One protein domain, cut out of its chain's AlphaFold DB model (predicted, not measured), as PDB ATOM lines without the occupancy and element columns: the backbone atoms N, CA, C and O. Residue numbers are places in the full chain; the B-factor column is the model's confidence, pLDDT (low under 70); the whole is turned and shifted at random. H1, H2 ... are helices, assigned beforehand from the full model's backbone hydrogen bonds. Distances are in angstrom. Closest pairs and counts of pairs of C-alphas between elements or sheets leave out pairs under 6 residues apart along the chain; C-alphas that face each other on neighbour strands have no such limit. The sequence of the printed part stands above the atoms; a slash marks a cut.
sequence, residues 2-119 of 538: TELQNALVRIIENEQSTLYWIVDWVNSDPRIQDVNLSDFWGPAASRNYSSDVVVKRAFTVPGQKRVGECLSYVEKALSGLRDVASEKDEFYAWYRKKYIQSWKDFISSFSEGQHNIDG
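AT A GLANCE: This is residues 2 to 119 of the 538 residues of an uncharacterized protein of Deltaproteobacteria bacterium (UniProt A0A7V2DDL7). Long H5 runs along a rod, with H4 alongside it; H2 packs on H4, H1 lies at one end, and H3 with H6 make a small head at the other. The 118 printed residues, all helix in class, have six named helices, H1 to H6 in order. The whole is loose, radius of gyration of the C-alphas 18.0 A, spanning 63 by 24 by 23 A.

IN THESE COORDINATES: H5, residues 85 to 108, runs 34.6 A from C-alpha 85 at (52.127, 67.244, 56.962). H4 is residues 61 to 78, 26.3 A; H1 2 to 13, 16.1 A; H2 21 to 27; H3 38 to 41; H6 110 to 116, ending at C-alpha 116 (44.360, 111.344, 50.887).

HOW THE PARTS SIT: H5 and H4 are close but not clearly touching, closest C-alphas Leu 71 and Lys 88, 7.5 A, at a shallow tilt of 14 degrees, opposite ways. H2 touches H4 at its residues 63 to 71 alone, closest C-alphas Ile 22 and Val 67, 6.5 A. H1 only just touches H4, with 3 pairs of C-alphas within 8 A, residues 5 to 9 alone meeting 77 to 78 alone; the closest are Gln 5 and Ala 77, 6.4 A. H3 touches H6, closest C-alphas Trp 41 and Gly 113, 5.7 A. O i to N i+4 pairs are all within hydrogen-bond range in H1, H2 and H4, 19 of 20 in H5 and 0 of 3 in H6, which has 4 of 4 O i to N i+3 pairs; H3 is too short for an i+4 pair.

THE WHOLE: The printed part has no cut; its farthest C-alphas, Gly 80 and Gly 119, are 63.2 A apart. The link H3 to H4, residues 42 to 60, is long. Residues 15 to 17 and 45 to 51 have pLDDT under 70.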
ATOM      1  N   THR A   2      35.885  63.963  70.316       74.00
ATOM      2  CA  THR A   2      35.957  63.128  69.102       74.00
ATOM      3  C   THR A   2      35.044  63.565  67.948       74.00
ATOM      4  O   THR A   2      35.471  63.501  66.805       74.00
ATOM      5  N   GLU A   3      33.828  64.070  68.196       81.62
ATOM      6  CA  GLU A   3      32.925  64.507  67.108       81.62
ATOM      7  C   GLU A   3      33.445  65.720  66.321       81.62
ATOM      8  O   GLU A   3      33.388  65.721  65.095       81.62
ATOM      9  N   LEU A   4      34.002  66.727  67.005       83.31
ATOM     10  CA  LEU A   4      34.571  67.917  66.358       83.31
ATOM     11  C   LEU A   4      35.868  67.589  65.610       83.31
ATOM     12  O   LEU A   4      36.100  68.114  64.525       83.31
ATOM     13  N   GLN A   5      36.687  66.688  66.160       82.62
ATOM     14  CA  GLN A   5      37.885  66.190  65.481       82.62
ATOM     15  C   GLN A   5      37.513  65.398  64.222       82.62
ATOM     16  O   GLN A   5      38.080  65.641  63.163       82.62
ATOM     17  N   ASN A   6      36.499  64.533  64.295       80.75
ATOM     18  CA  ASN A   6      36.000  63.787  63.137       80.75
ATOM     19  C   ASN A   6      35.357  64.703  62.083       80.75
ATOM     20  O   ASN A   6      35.483  64.446  60.889       80.75
ATOM     21  N   ALA A   7      34.684  65.782  62.495       82.19
ATOM     22  CA  ALA A   7      34.179  66.796  61.569       82.19
ATOM     23  C   ALA A   7      35.325  67.535  60.859       82.19
ATOM     24  O   ALA A   7      35.257  67.736  59.650       82.19
ATOM     25  N   LEU A   8      36.396  67.879  61.583       81.31
ATOM     26  CA  LEU A   8      37.594  68.492  61.006       81.31
ATOM     27  C   LEU A   8      38.304  67.549  60.021       81.31
ATOM     28  O   LEU A   8      38.701  67.997  58.950       81.31
ATOM     29  N   VAL A   9      38.398  66.251  60.338       81.00
ATOM     30  CA  VAL A   9      38.900  65.223  59.407       81.00
ATOM     31  C   VAL A   9      38.077  65.221  58.118       81.00
ATOM     32  O   VAL A   9      38.649  65.357  57.045       81.00
ATOM     33  N   ARG A  10      36.740  65.173  58.215       81.69
ATOM     34  CA  ARG A  10      35.848  65.184  57.038       81.69
ATOM     35  C   ARG A  10      35.960  66.450  56.199       81.69
ATOM     36  O   ARG A  10      35.771  66.384  54.989       81.69
ATOM     37  N   ILE A  11      36.213  67.597  56.835       79.69
ATOM     38  CA  ILE A  11      36.483  68.839  56.113       79.69
ATOM     39  C   ILE A  11      37.755  68.642  55.292       79.69
ATOM     40  O   ILE A  11      37.677  68.728  54.078       79.69
ATOM     41  N   ILE A  12      38.871  68.274  55.925       77.44
ATOM     42  CA  ILE A  12      40.181  68.151  55.265       77.44
ATOM     43  C   ILE A  12      40.208  67.041  54.196       77.44
ATOM     44  O   ILE A  12      40.892  67.187  53.191       77.44
ATOM     45  N   GLU A  13      39.468  65.947  54.382       75.88
ATOM     46  CA  GLU A  13      39.374  64.839  53.414       75.88
ATOM     47  C   GLU A  13      38.540  65.157  52.171       75.88
ATOM     48  O   GLU A  13      38.626  64.439  51.176       75.88
ATOM     49  N   ASN A  14      37.721  66.208  52.202       75.06
ATOM     50  CA  ASN A  14      37.033  66.648  51.001       75.06
ATOM     51  C   ASN A  14      38.079  67.219  50.031       75.06
ATOM     52  O   ASN A  14      38.699  68.229  50.341       75.06
ATOM     53  N   GLU A  15      38.254  66.603  48.855       55.09
ATOM     54  CA  GLU A  15      39.241  67.001  47.828       55.09
ATOM     55  C   GLU A  15      39.094  68.464  47.361       55.09
ATOM     56  O   GLU A  15      40.010  69.024  46.762       55.09
ATOM     57  N   GLN A  16      37.957  69.112  47.645       57.75
ATOM     58  CA  GLN A  16      37.739  70.542  47.391       57.75
ATOM     59  C   GLN A  16      38.161  71.458  48.554       57.75
ATOM     60  O   GLN A  16      38.182  72.679  48.398       57.75
ATOM     61  N   SER A  17      38.466  70.899  49.723       62.22
ATOM     62  CA  SER A  17      38.882  71.626  50.919       62.22
ATOM     63  C   SER A  17      40.406  71.654  51.010       62.22
ATOM     64  O   SER A  17      41.070  70.650  51.255       62.22
ATOM     65  N   THR A  18      40.962  72.849  50.870       78.12
ATOM     66  CA  THR A  18      42.352  73.152  51.204       78.12
ATOM     67  C   THR A  18      42.403  73.835  52.568       78.12
ATOM     68  O   THR A  18      41.416  74.415  53.024       78.12
ATOM     69  N   LEU A  19      43.569  73.873  53.221       89.06
ATOM     70  CA  LEU A  19      43.744  74.639  54.466       89.06
ATOM     71  C   LEU A  19      43.638  76.172  54.264       89.06
ATOM     72  O   LEU A  19      43.822  76.934  55.213       89.06
ATOM     73  N   TYR A  20      43.330  76.653  53.052       90.94
ATOM     74  CA  TYR A  20      43.270  78.079  52.709       90.94
ATOM     75  C   TYR A  20      42.210  78.850  53.508       90.94
ATOM     76  O   TYR A  20      42.411  80.037  53.759       90.94
ATOM     77  N   TRP A  21      41.160  78.182  54.005       89.69
ATOM     78  CA  TRP A  21      40.143  78.787  54.883       89.69
ATOM     79  C   TRP A  21      40.734  79.416  56.155       89.69
ATOM     80  O   TRP A  21      40.129  80.317  56.735       89.69
ATOM     81  N   ILE A  22      41.926  78.987  56.590       92.69
ATOM     82  CA  ILE A  22      42.623  79.577  57.742       92.69
ATOM     83  C   ILE A  22      42.907  81.060  57.494       92.69
ATOM     84  O   ILE A  22      42.809  81.865  58.418       92.69
ATOM     85  N   VAL A  23      43.215  81.446  56.252       95.31
ATOM     86  CA  VAL A  23      43.422  82.852  55.883       95.31
ATOM     87  C   VAL A  23      42.132  83.649  56.050       95.31
ATOM     88  O   VAL A  23      42.168  84.725  56.643       95.31
ATOM     89  N   ASP A  24      40.995  83.120  55.596       92.50
ATOM     90  CA  ASP A  24      39.693  83.780  55.753       92.50
ATOM     91  C   ASP A  24      39.303  83.904  57.228       92.50
ATOM     92  O   ASP A  24      38.831  84.952  57.670       92.50
ATOM     93  N   TRP A  25      39.590  82.871  58.021       92.75
ATOM     94  CA  TRP A  25      39.380  82.902  59.462       92.75
ATOM     95  C   TRP A  25      40.237  83.974  60.146       92.75
ATOM     96  O   TRP A  25      39.705  84.766  60.925       92.75
ATOM     97  N   VAL A  26      41.532  84.076  59.826       95.38
ATOM     98  CA  VAL A  26      42.385  85.151  60.365       95.38
ATOM     99  C   VAL A  26      41.920  86.524  59.871       95.38
ATOM    100  O   VAL A  26      41.919  87.475  60.649       95.38
ATOM    101  N   ASN A  27      41.446  86.632  58.628       95.00
ATOM    102  CA  ASN A  27      40.860  87.865  58.095       95.00
ATOM    103  C   ASN A  27      39.566  88.292  58.809       95.00
ATOM    104  O   ASN A  27      39.214  89.467  58.769       95.00
ATOM    105  N   SER A  28      38.895  87.376  59.510       93.06
ATOM    106  CA  SER A  28      37.733  87.691  60.347       93.06
ATOM    107  C   SER A  28      38.090  88.134  61.773       93.06
ATOM    108  O   SER A  28      37.210  88.601  62.494       93.06
ATOM    109  N   ASP A  29      39.354  88.014  62.202       92.06
ATOM    110  CA  ASP A  29      39.770  88.354  63.568       92.06
ATOM    111  C   ASP A  29      39.889  89.882  63.734       92.06
ATOM    112  O   ASP A  29      40.803  90.484  63.162       92.06
ATOM    113  N   PRO A  30      39.011  90.549  64.512       91.06
ATOM    114  CA  PRO A  30      39.015  92.009  64.643       91.06
ATOM    115  C   PRO A  30      40.192  92.539  65.472       91.06
ATOM    116  O   PRO A  30      40.410  93.746  65.537       91.06
ATOM    117  N   ARG A  31      40.948  91.656  66.136       92.94
ATOM    118  CA  ARG A  31      42.103  92.037  66.962       92.94
ATOM    119  C   ARG A  31      43.359  92.277  66.131       92.94
ATOM    120  O   ARG A  31      44.320  92.837  66.649       92.94
ATOM    121  N   ILE A  32      43.364  91.836  64.873       94.56
ATOM    122  CA  ILE A  32      44.474  92.022  63.941       94.56
ATOM    123  C   ILE A  32      44.058  93.079  62.929       94.56
ATOM    124  O   ILE A  32      42.992  92.979  62.326       94.56
ATOM    125  N   GLN A  33      44.902  94.092  62.771       94.00
ATOM    126  CA  GLN A  33      44.653  95.188  61.848       94.00
ATOM    127  C   GLN A  33      45.209  94.869  60.463       94.00
ATOM    128  O   GLN A  33      46.206  94.156  60.319       94.00
ATOM    129  N   ASP A  34      44.534  95.407  59.458       95.19
ATOM    130  CA  ASP A  34      45.053  95.491  58.101       95.19
ATOM    131  C   ASP A  34      46.130  96.598  58.037       95.19
ATOM    132  O   ASP A  34      46.150  97.478  58.899       95.19
ATOM    133  N   VAL A  35      47.022  96.569  57.041       96.62
ATOM    134  CA  VAL A  35      47.933  97.700  56.756       96.62
ATOM    135  C   VAL A  35      47.370  98.487  55.582       96.62
ATOM    136  O   VAL A  35      47.208  97.936  54.489       96.62
ATOM    137  N   ASN A  36      47.076  99.763  55.809       94.44
ATOM    138  CA  ASN A  36      46.354 100.641  54.893       94.44
ATOM    139  C   ASN A  36      47.233 101.803  54.427       94.44
ATOM    140  O   ASN A  36      48.178 102.207  55.105       94.44
ATOM    141  N   LEU A  37      46.874 102.423  53.299       94.25
ATOM    142  CA  LEU A  37      47.521 103.667  52.860       94.25
ATOM    143  C   LEU A  37      47.394 104.779  53.913       94.25
ATOM    144  O   LEU A  37      48.325 105.563  54.096       94.25
ATOM    145  N   SER A  38      46.281 104.817  54.650       92.56
ATOM    146  CA  SER A  38      46.036 105.829  55.679       92.56
ATOM    147  C   SER A  38      47.011 105.787  56.850       92.56
ATOM    148  O   SER A  38      47.212 106.810  57.499       92.56
ATOM    149  N   ASP A  39      47.644 104.638  57.091       93.19
ATOM    150  CA  ASP A  39      48.636 104.482  58.159       93.19
ATOM    151  C   ASP A  39      49.899 105.316  57.879       93.19
ATOM    152  O   ASP A  39      50.631 105.671  58.801       93.19
ATOM    153  N   PHE A  40      50.130 105.671  56.609       95.25
ATOM    154  CA  PHE A  40      51.298 106.428  56.153       95.25
ATOM    155  C   PHE A  40      50.937 107.829  55.645       95.25
ATOM    156  O   PHE A  40      51.657 108.792  55.915       95.25
ATOM    157  N   TRP A  41      49.831 107.939  54.905       93.31
ATOM    158  CA  TRP A  41      49.411 109.161  54.213       93.31
ATOM    159  C   TRP A  41      48.373 109.988  54.979       93.31
ATOM    160  O   TRP A  41      48.102 111.115  54.583       93.31
ATOM    161  N   GLY A  42      47.821 109.464  56.078       88.62
ATOM    162  CA  GLY A  42      46.693 110.074  56.784       88.62
ATOM    163  C   GLY A  42      45.331 109.617  56.241       88.62
ATOM    164  O   GLY A  42      45.263 108.887  55.248       88.62
ATOM    165  N   PRO A  43      44.225 109.977  56.917       84.50
ATOM    166  CA  PRO A  43      42.879 109.568  56.518       84.50
ATOM    167  C   PRO A  43      42.508 110.119  55.134       84.50
ATOM    168  O   PRO A  43      42.997 111.168  54.737       84.50
ATOM    169  N   ALA A  44      41.629 109.427  54.405       73.75
ATOM    170  CA  ALA A  44      41.190 109.889  53.091       73.75
ATOM    171  C   ALA A  44      40.440 111.230  53.180       73.75
ATOM    172  O   ALA A  44      39.483 111.358  53.949       73.75
ATOM    173  N   ALA A  45      40.835 112.180  52.328       65.00
ATOM    174  CA  ALA A  45      40.213 113.490  52.134       65.00
ATOM    175  C   ALA A  45      38.690 113.420  51.912       65.00
ATOM    176  O   ALA A  45      37.906 114.187  52.470       65.00
ATOM    177  N   SER A  46      38.247 112.445  51.112       61.19
ATOM    178  CA  SER A  46      36.846 112.263  50.740       61.19
ATOM    179  C   SER A  46      36.278 110.968  51.307       61.19
ATOM    180  O   SER A  46      36.812 109.886  51.075       61.19
ATOM    181  N   ARG A  47      35.099 111.054  51.943       55.75
ATOM    182  CA  ARG A  47      34.323 109.877  52.389       55.75
ATOM    183  C   ARG A  47      33.915 108.940  51.243       55.75
ATOM    184  O   ARG A  47      33.525 107.810  51.513       55.75
ATOM    185  N   ASN A  48      33.985 109.405  49.993       52.03
ATOM    186  CA  ASN A  48      33.648 108.619  48.805       52.03
ATOM    187  C   ASN A  48      34.866 107.926  48.176       52.03
ATOM    188  O   ASN A  48      34.689 107.144  47.244       52.03
ATOM    189  N   TYR A  49      36.081 108.202  48.658       57.56
ATOM    190  CA  TYR A  49      37.287 107.510  48.220       57.56
ATOM    191  C   TYR A  49      37.691 106.481  49.280       57.56
ATOM    192  O   TYR A  49      38.308 106.806  50.291       57.56
ATOM    193  N   SER A  50      37.309 105.227  49.047       58.34
ATOM    194  CA  SER A  50      37.865 104.076  49.756       58.34
ATOM    195  C   SER A  50      38.891 103.439  48.834       58.34
ATOM    196  O   SER A  50      38.530 102.965  47.758       58.34
ATOM    197  N   SER A  51      40.163 103.452  49.226       68.81
ATOM    198  CA  SER A  51      41.174 102.699  48.494       68.81
ATOM    199  C   SER A  51      41.041 101.217  48.836       68.81
ATOM    200  O   SER A  51      41.064 100.848  50.008       68.81
ATOM    201  N   ASP A  52      40.942 100.367  47.816       81.56
ATOM    202  CA  ASP A  52      41.016  98.910  47.978       81.56
ATOM    203  C   ASP A  52      42.469  98.420  48.173       81.56
ATOM    204  O   ASP A  52      42.723  97.219  48.300       81.56
ATOM    205  N   VAL A  53      43.442  99.341  48.192       90.56
ATOM    206  CA  VAL A  53      44.870  99.052  48.356       90.56
ATOM    207  C   VAL A  53      45.174  98.808  49.833       90.56
ATOM    208  O   VAL A  53      45.366  99.731  50.626       90.56
ATOM    209  N   VAL A  54      45.232  97.531  50.200       94.75
ATOM    210  CA  VAL A  54      45.426  97.093  51.582       94.75
ATOM    211  C   VAL A  54      46.230  95.797  51.639       94.75
ATOM    212  O   VAL A  54      46.032  94.889  50.828       94.75
ATOM    213  N   VAL A  55      47.094  95.656  52.646       97.44
ATOM    214  CA  VAL A  55      47.583  94.333  53.054       97.44
ATOM    215  C   VAL A  55      46.620  93.789  54.097       97.44
ATOM    216  O   VAL A  55      46.622  94.220  55.252       97.44
ATOM    217  N   LYS A  56      45.780  92.836  53.681       96.44
ATOM    218  CA  LYS A  56      44.819  92.192  54.586       96.44
ATOM    219  C   LYS A  56      45.532  91.581  55.786       96.44
ATOM    220  O   LYS A  56      46.615  91.009  55.649       96.44
ATOM    221  N   ARG A  57      44.878  91.627  56.939       96.38
ATOM    222  CA  ARG A  57      45.414  91.262  58.250       96.38
ATOM    223  C   ARG A  57      46.078  89.903  58.287       96.38
ATOM    224  O   ARG A  57      47.115  89.799  58.930       96.38
ATOM    225  N   ALA A  58      45.568  88.889  57.582       97.38
ATOM    226  CA  ALA A  58      46.218  87.582  57.524       97.38
ATOM    227  C   ALA A  58      47.646  87.663  56.968       97.38
ATOM    228  O   ALA A  58      48.504  86.942  57.451       97.38
ATOM    229  N   PHE A  59      47.926  88.581  56.039       98.00
ATOM    230  CA  PHE A  59      49.230  88.778  55.397       98.00
ATOM    231  C   PHE A  59      50.104  89.851  56.072       98.00
ATOM    232  O   PHE A  59      51.066  90.342  55.481       98.00
ATOM    233  N   THR A  60      49.800  90.203  57.320       97.69
ATOM    234  CA  THR A  60      50.644  91.062  58.168       97.69
ATOM    235  C   THR A  60      51.521  90.216  59.094       97.69
ATOM    236  O   THR A  60      51.290  89.016  59.241       97.69
ATOM    237  N   VAL A  61      52.500  90.818  59.779       96.38
ATOM    238  CA  VAL A  61      53.338  90.095  60.760       96.38
ATOM    239  C   VAL A  61      52.497  89.452  61.879       96.38
ATOM    240  O   VAL A  61      52.662  88.252  62.127       96.38
ATOM    241  N   PRO A  62      51.555  90.163  62.539       96.94
ATOM    242  CA  PRO A  62      50.685  89.523  63.528       96.94
ATOM    243  C   PRO A  62      49.751  88.469  62.910       96.94
ATOM    244  O   PRO A  62      49.512  87.428  63.526       96.94
ATOM    245  N   GLY A  63      49.266  88.695  61.685       97.12
ATOM    246  CA  GLY A  63      48.455  87.728  60.942       97.12
ATOM    247  C   GLY A  63      49.182  86.427  60.645       97.12
ATOM    248  O   GLY A  63      48.670  85.356  60.952       97.12
ATOM    249  N   GLN A  64      50.411  86.511  60.137       96.44
ATOM    250  CA  GLN A  64      51.269  85.360  59.864       96.44
ATOM    251  C   GLN A  64      51.490  84.520  61.119       96.44
ATOM    252  O   GLN A  64      51.380  83.292  61.072       96.44
ATOM    253  N   LYS A  65      51.749  85.175  62.257       96.06
ATOM    254  CA  LYS A  65      51.844  84.488  63.547       96.06
ATOM    255  C   LYS A  65      50.540  83.754  63.869       96.06
ATOM    256  O   LYS A  65      50.579  82.581  64.235       96.06
ATOM    257  N   ARG A  66      49.388  84.407  63.681       96.81
ATOM    258  CA  ARG A  66      48.073  83.814  63.959       96.81
ATOM    259  C   ARG A  66      47.730  82.640  63.037       96.81
ATOM    260  O   ARG A  66      47.166  81.652  63.505       96.81
ATOM    261  N   VAL A  67      48.101  82.721  61.760       96.56
ATOM    262  CA  VAL A  67      47.986  81.622  60.791       96.56
ATOM    263  C   VAL A  67      48.806  80.419  61.265       96.56
ATOM    264  O   VAL A  67      48.279  79.309  61.335       96.56
ATOM    265  N   GLY A  68      50.064  80.639  61.666       94.94
ATOM    266  CA  GLY A  68      50.932  79.581  62.195       94.94
ATOM    267  C   GLY A  68      50.391  78.940  63.479       94.94
ATOM    268  O   GLY A  68      50.390  77.715  63.612       94.94
ATOM    269  N   GLU A  69      49.866  79.747  64.405       95.06
ATOM    270  CA  GLU A  69      49.192  79.253  65.613       95.06
ATOM    271  C   GLU A  69      47.987  78.371  65.264       95.06
ATOM    272  O   GLU A  69      47.862  77.270  65.804       95.06
ATOM    273  N   CYS A  70      47.132  78.816  64.338       93.06
ATOM    274  CA  CYS A  70      45.960  78.063  63.888       93.06
ATOM    275  C   CYS A  70      46.351  76.705  63.294       93.06
ATOM    276  O   CYS A  70      45.825  75.675  63.716       93.06
ATOM    277  N   LEU A  71      47.340  76.681  62.397       92.06
ATOM    278  CA  LEU A  71      47.867  75.441  61.817       92.06
ATOM    279  C   LEU A  71      48.406  74.484  62.883       92.06
ATOM    280  O   LEU A  71      48.174  73.278  62.804       92.06
ATOM    281  N   SER A  72      49.078  75.009  63.912       92.06
ATOM    282  CA  SER A  72      49.561  74.187  65.027       92.06
ATOM    283  C   SER A  72      48.418  73.578  65.848       92.06
ATOM    284  O   SER A  72      48.553  72.468  66.365       92.06
ATOM    285  N   TYR A  73      47.280  74.270  65.966       90.62
ATOM    286  CA  TYR A  73      46.093  73.725  66.625       90.62
ATOM    287  C   TYR A  73      45.421  72.648  65.783       90.62
ATOM    288  O   TYR A  73      45.026  71.629  66.344       90.62
ATOM    289  N   VAL A  74      45.337  72.838  64.463       88.44
ATOM    290  CA  VAL A  74      44.811  71.827  63.530       88.44
ATOM    291  C   VAL A  74      45.629  70.538  63.630       88.44
ATOM    292  O   VAL A  74      45.066  69.472  63.859       88.44
ATOM    293  N   GLU A  75      46.956  70.634  63.569       89.44
ATOM    294  CA  GLU A  75      47.853  69.479  63.699       89.44
ATOM    295  C   GLU A  75      47.707  68.768  65.052       89.44
ATOM    296  O   GLU A  75      47.565  67.547  65.105       89.44
ATOM    297  N   LYS A  76      47.676  69.520  66.159       90.06
ATOM    298  CA  LYS A  76      47.470  68.943  67.498       90.06
ATOM    299  C   LYS A  76      46.110  68.265  67.630       90.06
ATOM    300  O   LYS A  76      46.023  67.208  68.247       90.06
ATOM    301  N   ALA A  77      45.058  68.857  67.066       87.69
ATOM    302  CA  ALA A  77      43.709  68.307  67.118       87.69
ATOM    303  C   ALA A  77      43.573  67.001  66.321       87.69
ATOM    304  O   ALA A  77      42.727  66.178  66.666       87.69
ATOM    305  N   LEU A  78      44.398  66.807  65.290       87.44
ATOM    306  CA  LEU A  78      44.367  65.641  64.403       87.44
ATOM    307  C   LEU A  78      45.454  64.607  64.714       87.44
ATOM    308  O   LEU A  78      45.507  63.557  64.074       87.44
ATOM    309  N   SER A  79      46.289  64.870  65.720       87.06
ATOM    310  CA  SER A  79      47.340  63.958  66.155       87.06
ATOM    311  C   SER A  79      46.767  62.578  66.500       87.06
ATOM    312  O   SER A  79      45.845  62.456  67.308       87.06
ATOM    313  N   GLY A  80      47.294  61.537  65.851       84.00
ATOM    314  CA  GLY A  80      46.822  60.154  65.992       84.00
ATOM    315  C   GLY A  80      45.550  59.809  65.204       84.00
ATOM    316  O   GLY A  80      45.174  58.641  65.181       84.00
ATOM    317  N   LEU A  81      44.909  60.784  64.545       84.38
ATOM    318  CA  LEU A  81      43.729  60.585  63.693       84.38
ATOM    319  C   LEU A  81      44.071  60.670  62.200       84.38
ATOM    320  O   LEU A  81      43.607  59.839  61.425       84.38
ATOM    321  N   ARG A  82      44.876  61.659  61.795       83.69
ATOM    322  CA  ARG A  82      45.297  61.872  60.401       83.69
ATOM    323  C   ARG A  82      46.609  62.648  60.371       83.69
ATOM    324  O   ARG A  82      46.760  63.623  61.106       83.69
ATOM    325  N   ASP A  83      47.529  62.239  59.508       85.69
ATOM    326  CA  ASP A  83      48.702  63.052  59.191       85.69
ATOM    327  C   ASP A  83      48.301  64.179  58.226       85.69
ATOM    328  O   ASP A  83      47.586  63.946  57.253       85.69
ATOM    329  N   VAL A  84      48.716  65.405  58.536       87.50
ATOM    330  CA  VAL A  84      48.418  66.623  57.757       87.50
ATOM    331  C   VAL A  84      49.689  67.328  57.277       87.50
ATOM    332  O   VAL A  84      49.649  68.503  56.907       87.50
ATOM    333  N   ALA A  85      50.844  66.656  57.338       88.56
ATOM    334  CA  ALA A  85      52.127  67.244  56.962       88.56
ATOM    335  C   ALA A  85      52.135  67.747  55.507       88.56
ATOM    336  O   ALA A  85      52.526  68.887  55.261       88.56
ATOM    337  N   SER A  86      51.626  66.948  54.563       87.94
ATOM    338  CA  SER A  86      51.588  67.317  53.140       87.94
ATOM    339  C   SER A  86      50.712  68.547  52.881       87.94
ATOM    340  O   SER A  86      51.124  69.461  52.169       87.94
ATOM    341  N   GLU A  87      49.522  68.613  53.479       88.81
ATOM    342  CA  GLU A  87      48.609  69.750  53.328       88.81
ATOM    343  C   GLU A  87      49.172  71.017  53.971       88.81
ATOM    344  O   GLU A  87      48.958  72.120  53.465       88.81
ATOM    345  N   LYS A  88      49.910  70.880  55.079       90.62
ATOM    346  CA  LYS A  88      50.625  72.002  55.698       90.62
ATOM    347  C   LYS A  88      51.733  72.527  54.791       90.62
ATOM    348  O   LYS A  88      51.856  73.744  54.652       90.62
ATOM    349  N   ASP A  89      52.520  71.649  54.179       90.75
ATOM    350  CA  ASP A  89      53.596  72.048  53.268       90.75
ATOM    351  C   ASP A  89      53.038  72.746  52.020       90.75
ATOM    352  O   ASP A  89      53.519  73.822  51.640       90.75
ATOM    353  N   GLU A  90      51.964  72.204  51.436       91.75
ATOM    354  CA  GLU A  90      51.237  72.842  50.335       91.75
ATOM    355  C   GLU A  90      50.689  74.214  50.753       91.75
ATOM    356  O   GLU A  90      50.909  75.216  50.059       91.75
ATOM    357  N   PHE A  91      50.046  74.289  51.923       93.88
ATOM    358  CA  PHE A  91      49.539  75.540  52.472       93.88
ATOM    359  C   PHE A  91      50.649  76.577  52.622       93.88
ATOM    360  O   PHE A  91      50.482  77.704  52.165       93.88
ATOM    361  N   TYR A  92      51.788  76.233  53.230       93.56
ATOM    362  CA  TYR A  92      52.876  77.188  53.439       93.56
ATOM    363  C   TYR A  92      53.505  77.648  52.123       93.56
ATOM    364  O   TYR A  92      53.853  78.827  51.993       93.56
ATOM    365  N   ALA A  93      53.618  76.763  51.129       92.81
ATOM    366  CA  ALA A  93      54.095  77.125  49.798       92.81
ATOM    367  C   ALA A  93      53.148  78.117  49.100       92.81
ATOM    368  O   ALA A  93      53.608  79.114  48.532       92.81
ATOM    369  N   TRP A  94      51.835  77.888  49.172       95.06
ATOM    370  CA  TRP A  94      50.818  78.806  48.650       95.06
ATOM    371  C   TRP A  94      50.778  80.130  49.424       95.06
ATOM    372  O   TRP A  94      50.847  81.210  48.827       95.06
ATOM    373  N   TYR A  95      50.727  80.053  50.752       96.25
ATOM    374  CA  TYR A  95      50.611  81.193  51.653       96.25
ATOM    375  C   TYR A  95      51.799  82.138  51.492       96.25
ATOM    376  O   TYR A  95      51.606  83.345  51.379       96.25
ATOM    377  N   ARG A  96      53.022  81.602  51.369       96.06
ATOM    378  CA  ARG A  96      54.229  82.385  51.066       96.06
ATOM    379  C   ARG A  96      54.066  83.225  49.801       96.06
ATOM    380  O   ARG A  96      54.351  84.421  49.824       96.06
ATOM    381  N   LYS A  97      53.584  82.625  48.707       96.00
ATOM    382  CA  LYS A  97      53.364  83.340  47.438       96.00
ATOM    383  C   LYS A  97      52.316  84.441  47.601       96.00
ATOM    384  O   LYS A  97      52.540  85.553  47.136       96.00
ATOM    385  N   LYS A  98      51.202  84.161  48.288       97.06
ATOM    386  CA  LYS A  98      50.138  85.147  48.546       97.06
ATOM    387  C   LYS A  98      50.579  86.284  49.463       97.06
ATOM    388  O   LYS A  98      50.240  87.433  49.193       97.06
ATOM    389  N   TYR A  99      51.370  85.982  50.486       97.94
ATOM    390  CA  TYR A  99      51.937  86.969  51.396       97.94
ATOM    391  C   TYR A  99      52.846  87.943  50.639       97.94
ATOM    392  O   TYR A  99      52.613  89.147  50.654       97.94
ATOM    393  N   ILE A 100      53.835  87.417  49.906       96.56
ATOM    394  CA  ILE A 100      54.772  88.226  49.111       96.56
ATOM    395  C   ILE A 100      54.023  89.045  48.051       96.56
ATOM    396  O   ILE A 100      54.326  90.221  47.864       96.56
ATOM    397  N   GLN A 101      53.032  88.449  47.382       96.19
ATOM    398  CA  GLN A 101      52.229  89.148  46.379       96.19
ATOM    399  C   GLN A 101      51.420  90.301  46.987       96.19
ATOM    400  O   GLN A 101      51.438  91.391  46.430       96.19
ATOM    401  N   SER A 102      50.792  90.101  48.151       97.44
ATOM    402  CA  SER A 102      50.002  91.149  48.821       97.44
ATOM    403  C   SER A 102      50.853  92.379  49.146       97.44
ATOM    404  O   SER A 102      50.428  93.508  48.917       97.44
ATOM    405  N   TRP A 103      52.087  92.169  49.615       97.62
ATOM    406  CA  TRP A 103      53.032  93.262  49.854       97.62
ATOM    407  C   TRP A 103      53.514  93.919  48.561       97.62
ATOM    408  O   TRP A 103      53.625  95.140  48.510       97.62
ATOM    409  N   LYS A 104      53.773  93.140  47.503       95.75
ATOM    410  CA  LYS A 104      54.146  93.690  46.193       95.75
ATOM    411  C   LYS A 104      53.055  94.613  45.645       95.75
ATOM    412  O   LYS A 104      53.379  95.722  45.234       95.75
ATOM    413  N   ASP A 105      51.801  94.171  45.672       95.31
ATOM    414  CA  ASP A 105      50.661  94.947  45.170       95.31
ATOM    415  C   ASP A 105      50.492  96.248  45.965       95.31
ATOM    416  O   ASP A 105      50.376  97.324  45.376       95.31
ATOM    417  N   PHE A 106      50.598  96.177  47.296       97.06
ATOM    418  CA  PHE A 106      50.549  97.359  48.156       97.06
ATOM    419  C   PHE A 106      51.671  98.361  47.848       97.06
ATOM    420  O   PHE A 106      51.408  99.552  47.700       97.06
ATOM    421  N   ILE A 107      52.917  97.894  47.698       95.94
ATOM    422  CA  ILE A 107      54.064  98.753  47.357       95.94
ATOM    423  C   ILE A 107      53.861  99.412  45.987       95.94
ATOM    424  O   ILE A 107      54.107 100.610  45.838       95.94
ATOM    425  N   SER A 108      53.414  98.647  44.989       94.19
ATOM    426  CA  SER A 108      53.211  99.153  43.630       94.19
ATOM    427  C   SER A 108      52.160 100.263  43.568       94.19
ATOM    428  O   SER A 108      52.375 101.230  42.838       94.19
ATOM    429  N   SER A 109      51.104 100.175  44.380       95.06
ATOM    430  CA  SER A 109      50.042 101.185  44.482       95.06
ATOM    431  C   SER A 109      50.247 102.211  45.603       95.06
ATOM    432  O   SER A 109      49.395 103.066  45.820       95.06
ATOM    433  N   PHE A 110      51.380 102.194  46.313       96.25
ATOM    434  CA  PHE A 110      51.554 103.016  47.516       96.25
ATOM    435  C   PHE A 110      51.423 104.529  47.270       96.25
ATOM    436  O   PHE A 110      50.931 105.258  48.130       96.25
ATOM    437  N   SER A 111      51.832 105.016  46.092       94.50
ATOM    438  CA  SER A 111      51.708 106.434  45.728       94.50
ATOM    439  C   SER A 111      50.265 106.903  45.545       94.50
ATOM    440  O   SER A 111      50.032 108.105  45.571       94.50
ATOM    441  N   GLU A 112      49.295 105.999  45.384       92.31
ATOM    442  CA  GLU A 112      47.872 106.367  45.319       92.31
ATOM    443  C   GLU A 112      47.381 106.996  46.631       92.31
ATOM    444  O   GLU A 112      46.414 107.752  46.627       92.31
ATOM    445  N   GLY A 113      48.092 106.769  47.742       91.12
ATOM    446  CA  GLY A 113      47.803 107.413  49.023       91.12
ATOM    447  C   GLY A 113      47.937 108.938  48.994       91.12
ATOM    448  O   GLY A 113      47.392 109.605  49.865       91.12
ATOM    449  N   GLN A 114      48.577 109.511  47.968       91.56
ATOM    450  CA  GLN A 114      48.604 110.961  47.744       91.56
ATOM    451  C   GLN A 114      47.198 111.564  47.583       91.56
ATOM    452  O   GLN A 114      47.006 112.724  47.927       91.56
ATOM    453  N   HIS A 115      46.205 110.786  47.133       88.75
ATOM    454  CA  HIS A 115      44.805 111.228  47.069       88.75
ATOM    455  C   HIS A 115      44.174 111.488  48.446       88.75
ATOM    456  O   HIS A 115      43.091 112.064  48.522       88.75
ATOM    457  N   ASN A 116      44.822 111.058  49.533       89.19
ATOM    458  CA  ASN A 116      44.360 111.344  50.887       89.19
ATOM    459  C   ASN A 116      44.689 112.774  51.333       89.19
ATOM    460  O   ASN A 116      44.111 113.218  52.316       89.19
ATOM    461  N   ILE A 117      45.595 113.468  50.639       90.19
ATOM    462  CA  ILE A 117      46.058 114.809  51.001       90.19
ATOM    463  C   ILE A 117      45.087 115.840  50.425       90.19
ATOM    464  O   ILE A 117      44.959 115.938  49.199       90.19
ATOM    465  N   ASP A 118      44.442 116.623  51.289       86.81
ATOM    466  CA  ASP A 118      43.465 117.633  50.881       86.81
ATOM    467  C   ASP A 118      43.916 119.055  51.209       86.81
ATOM    468  O   ASP A 118      44.346 119.372  52.317       86.81
ATOM    469  N   GLY A 119      43.752 119.953  50.245       87.44
ATOM    470  CA  GLY A 119      44.057 121.367  50.431       87.44
ATOM    471  C   GLY A 119      45.549 121.710  50.535       87.44
ATOM    472  O   GLY A 119      46.438 120.884  50.746       87.44
TER     473      GLY A 119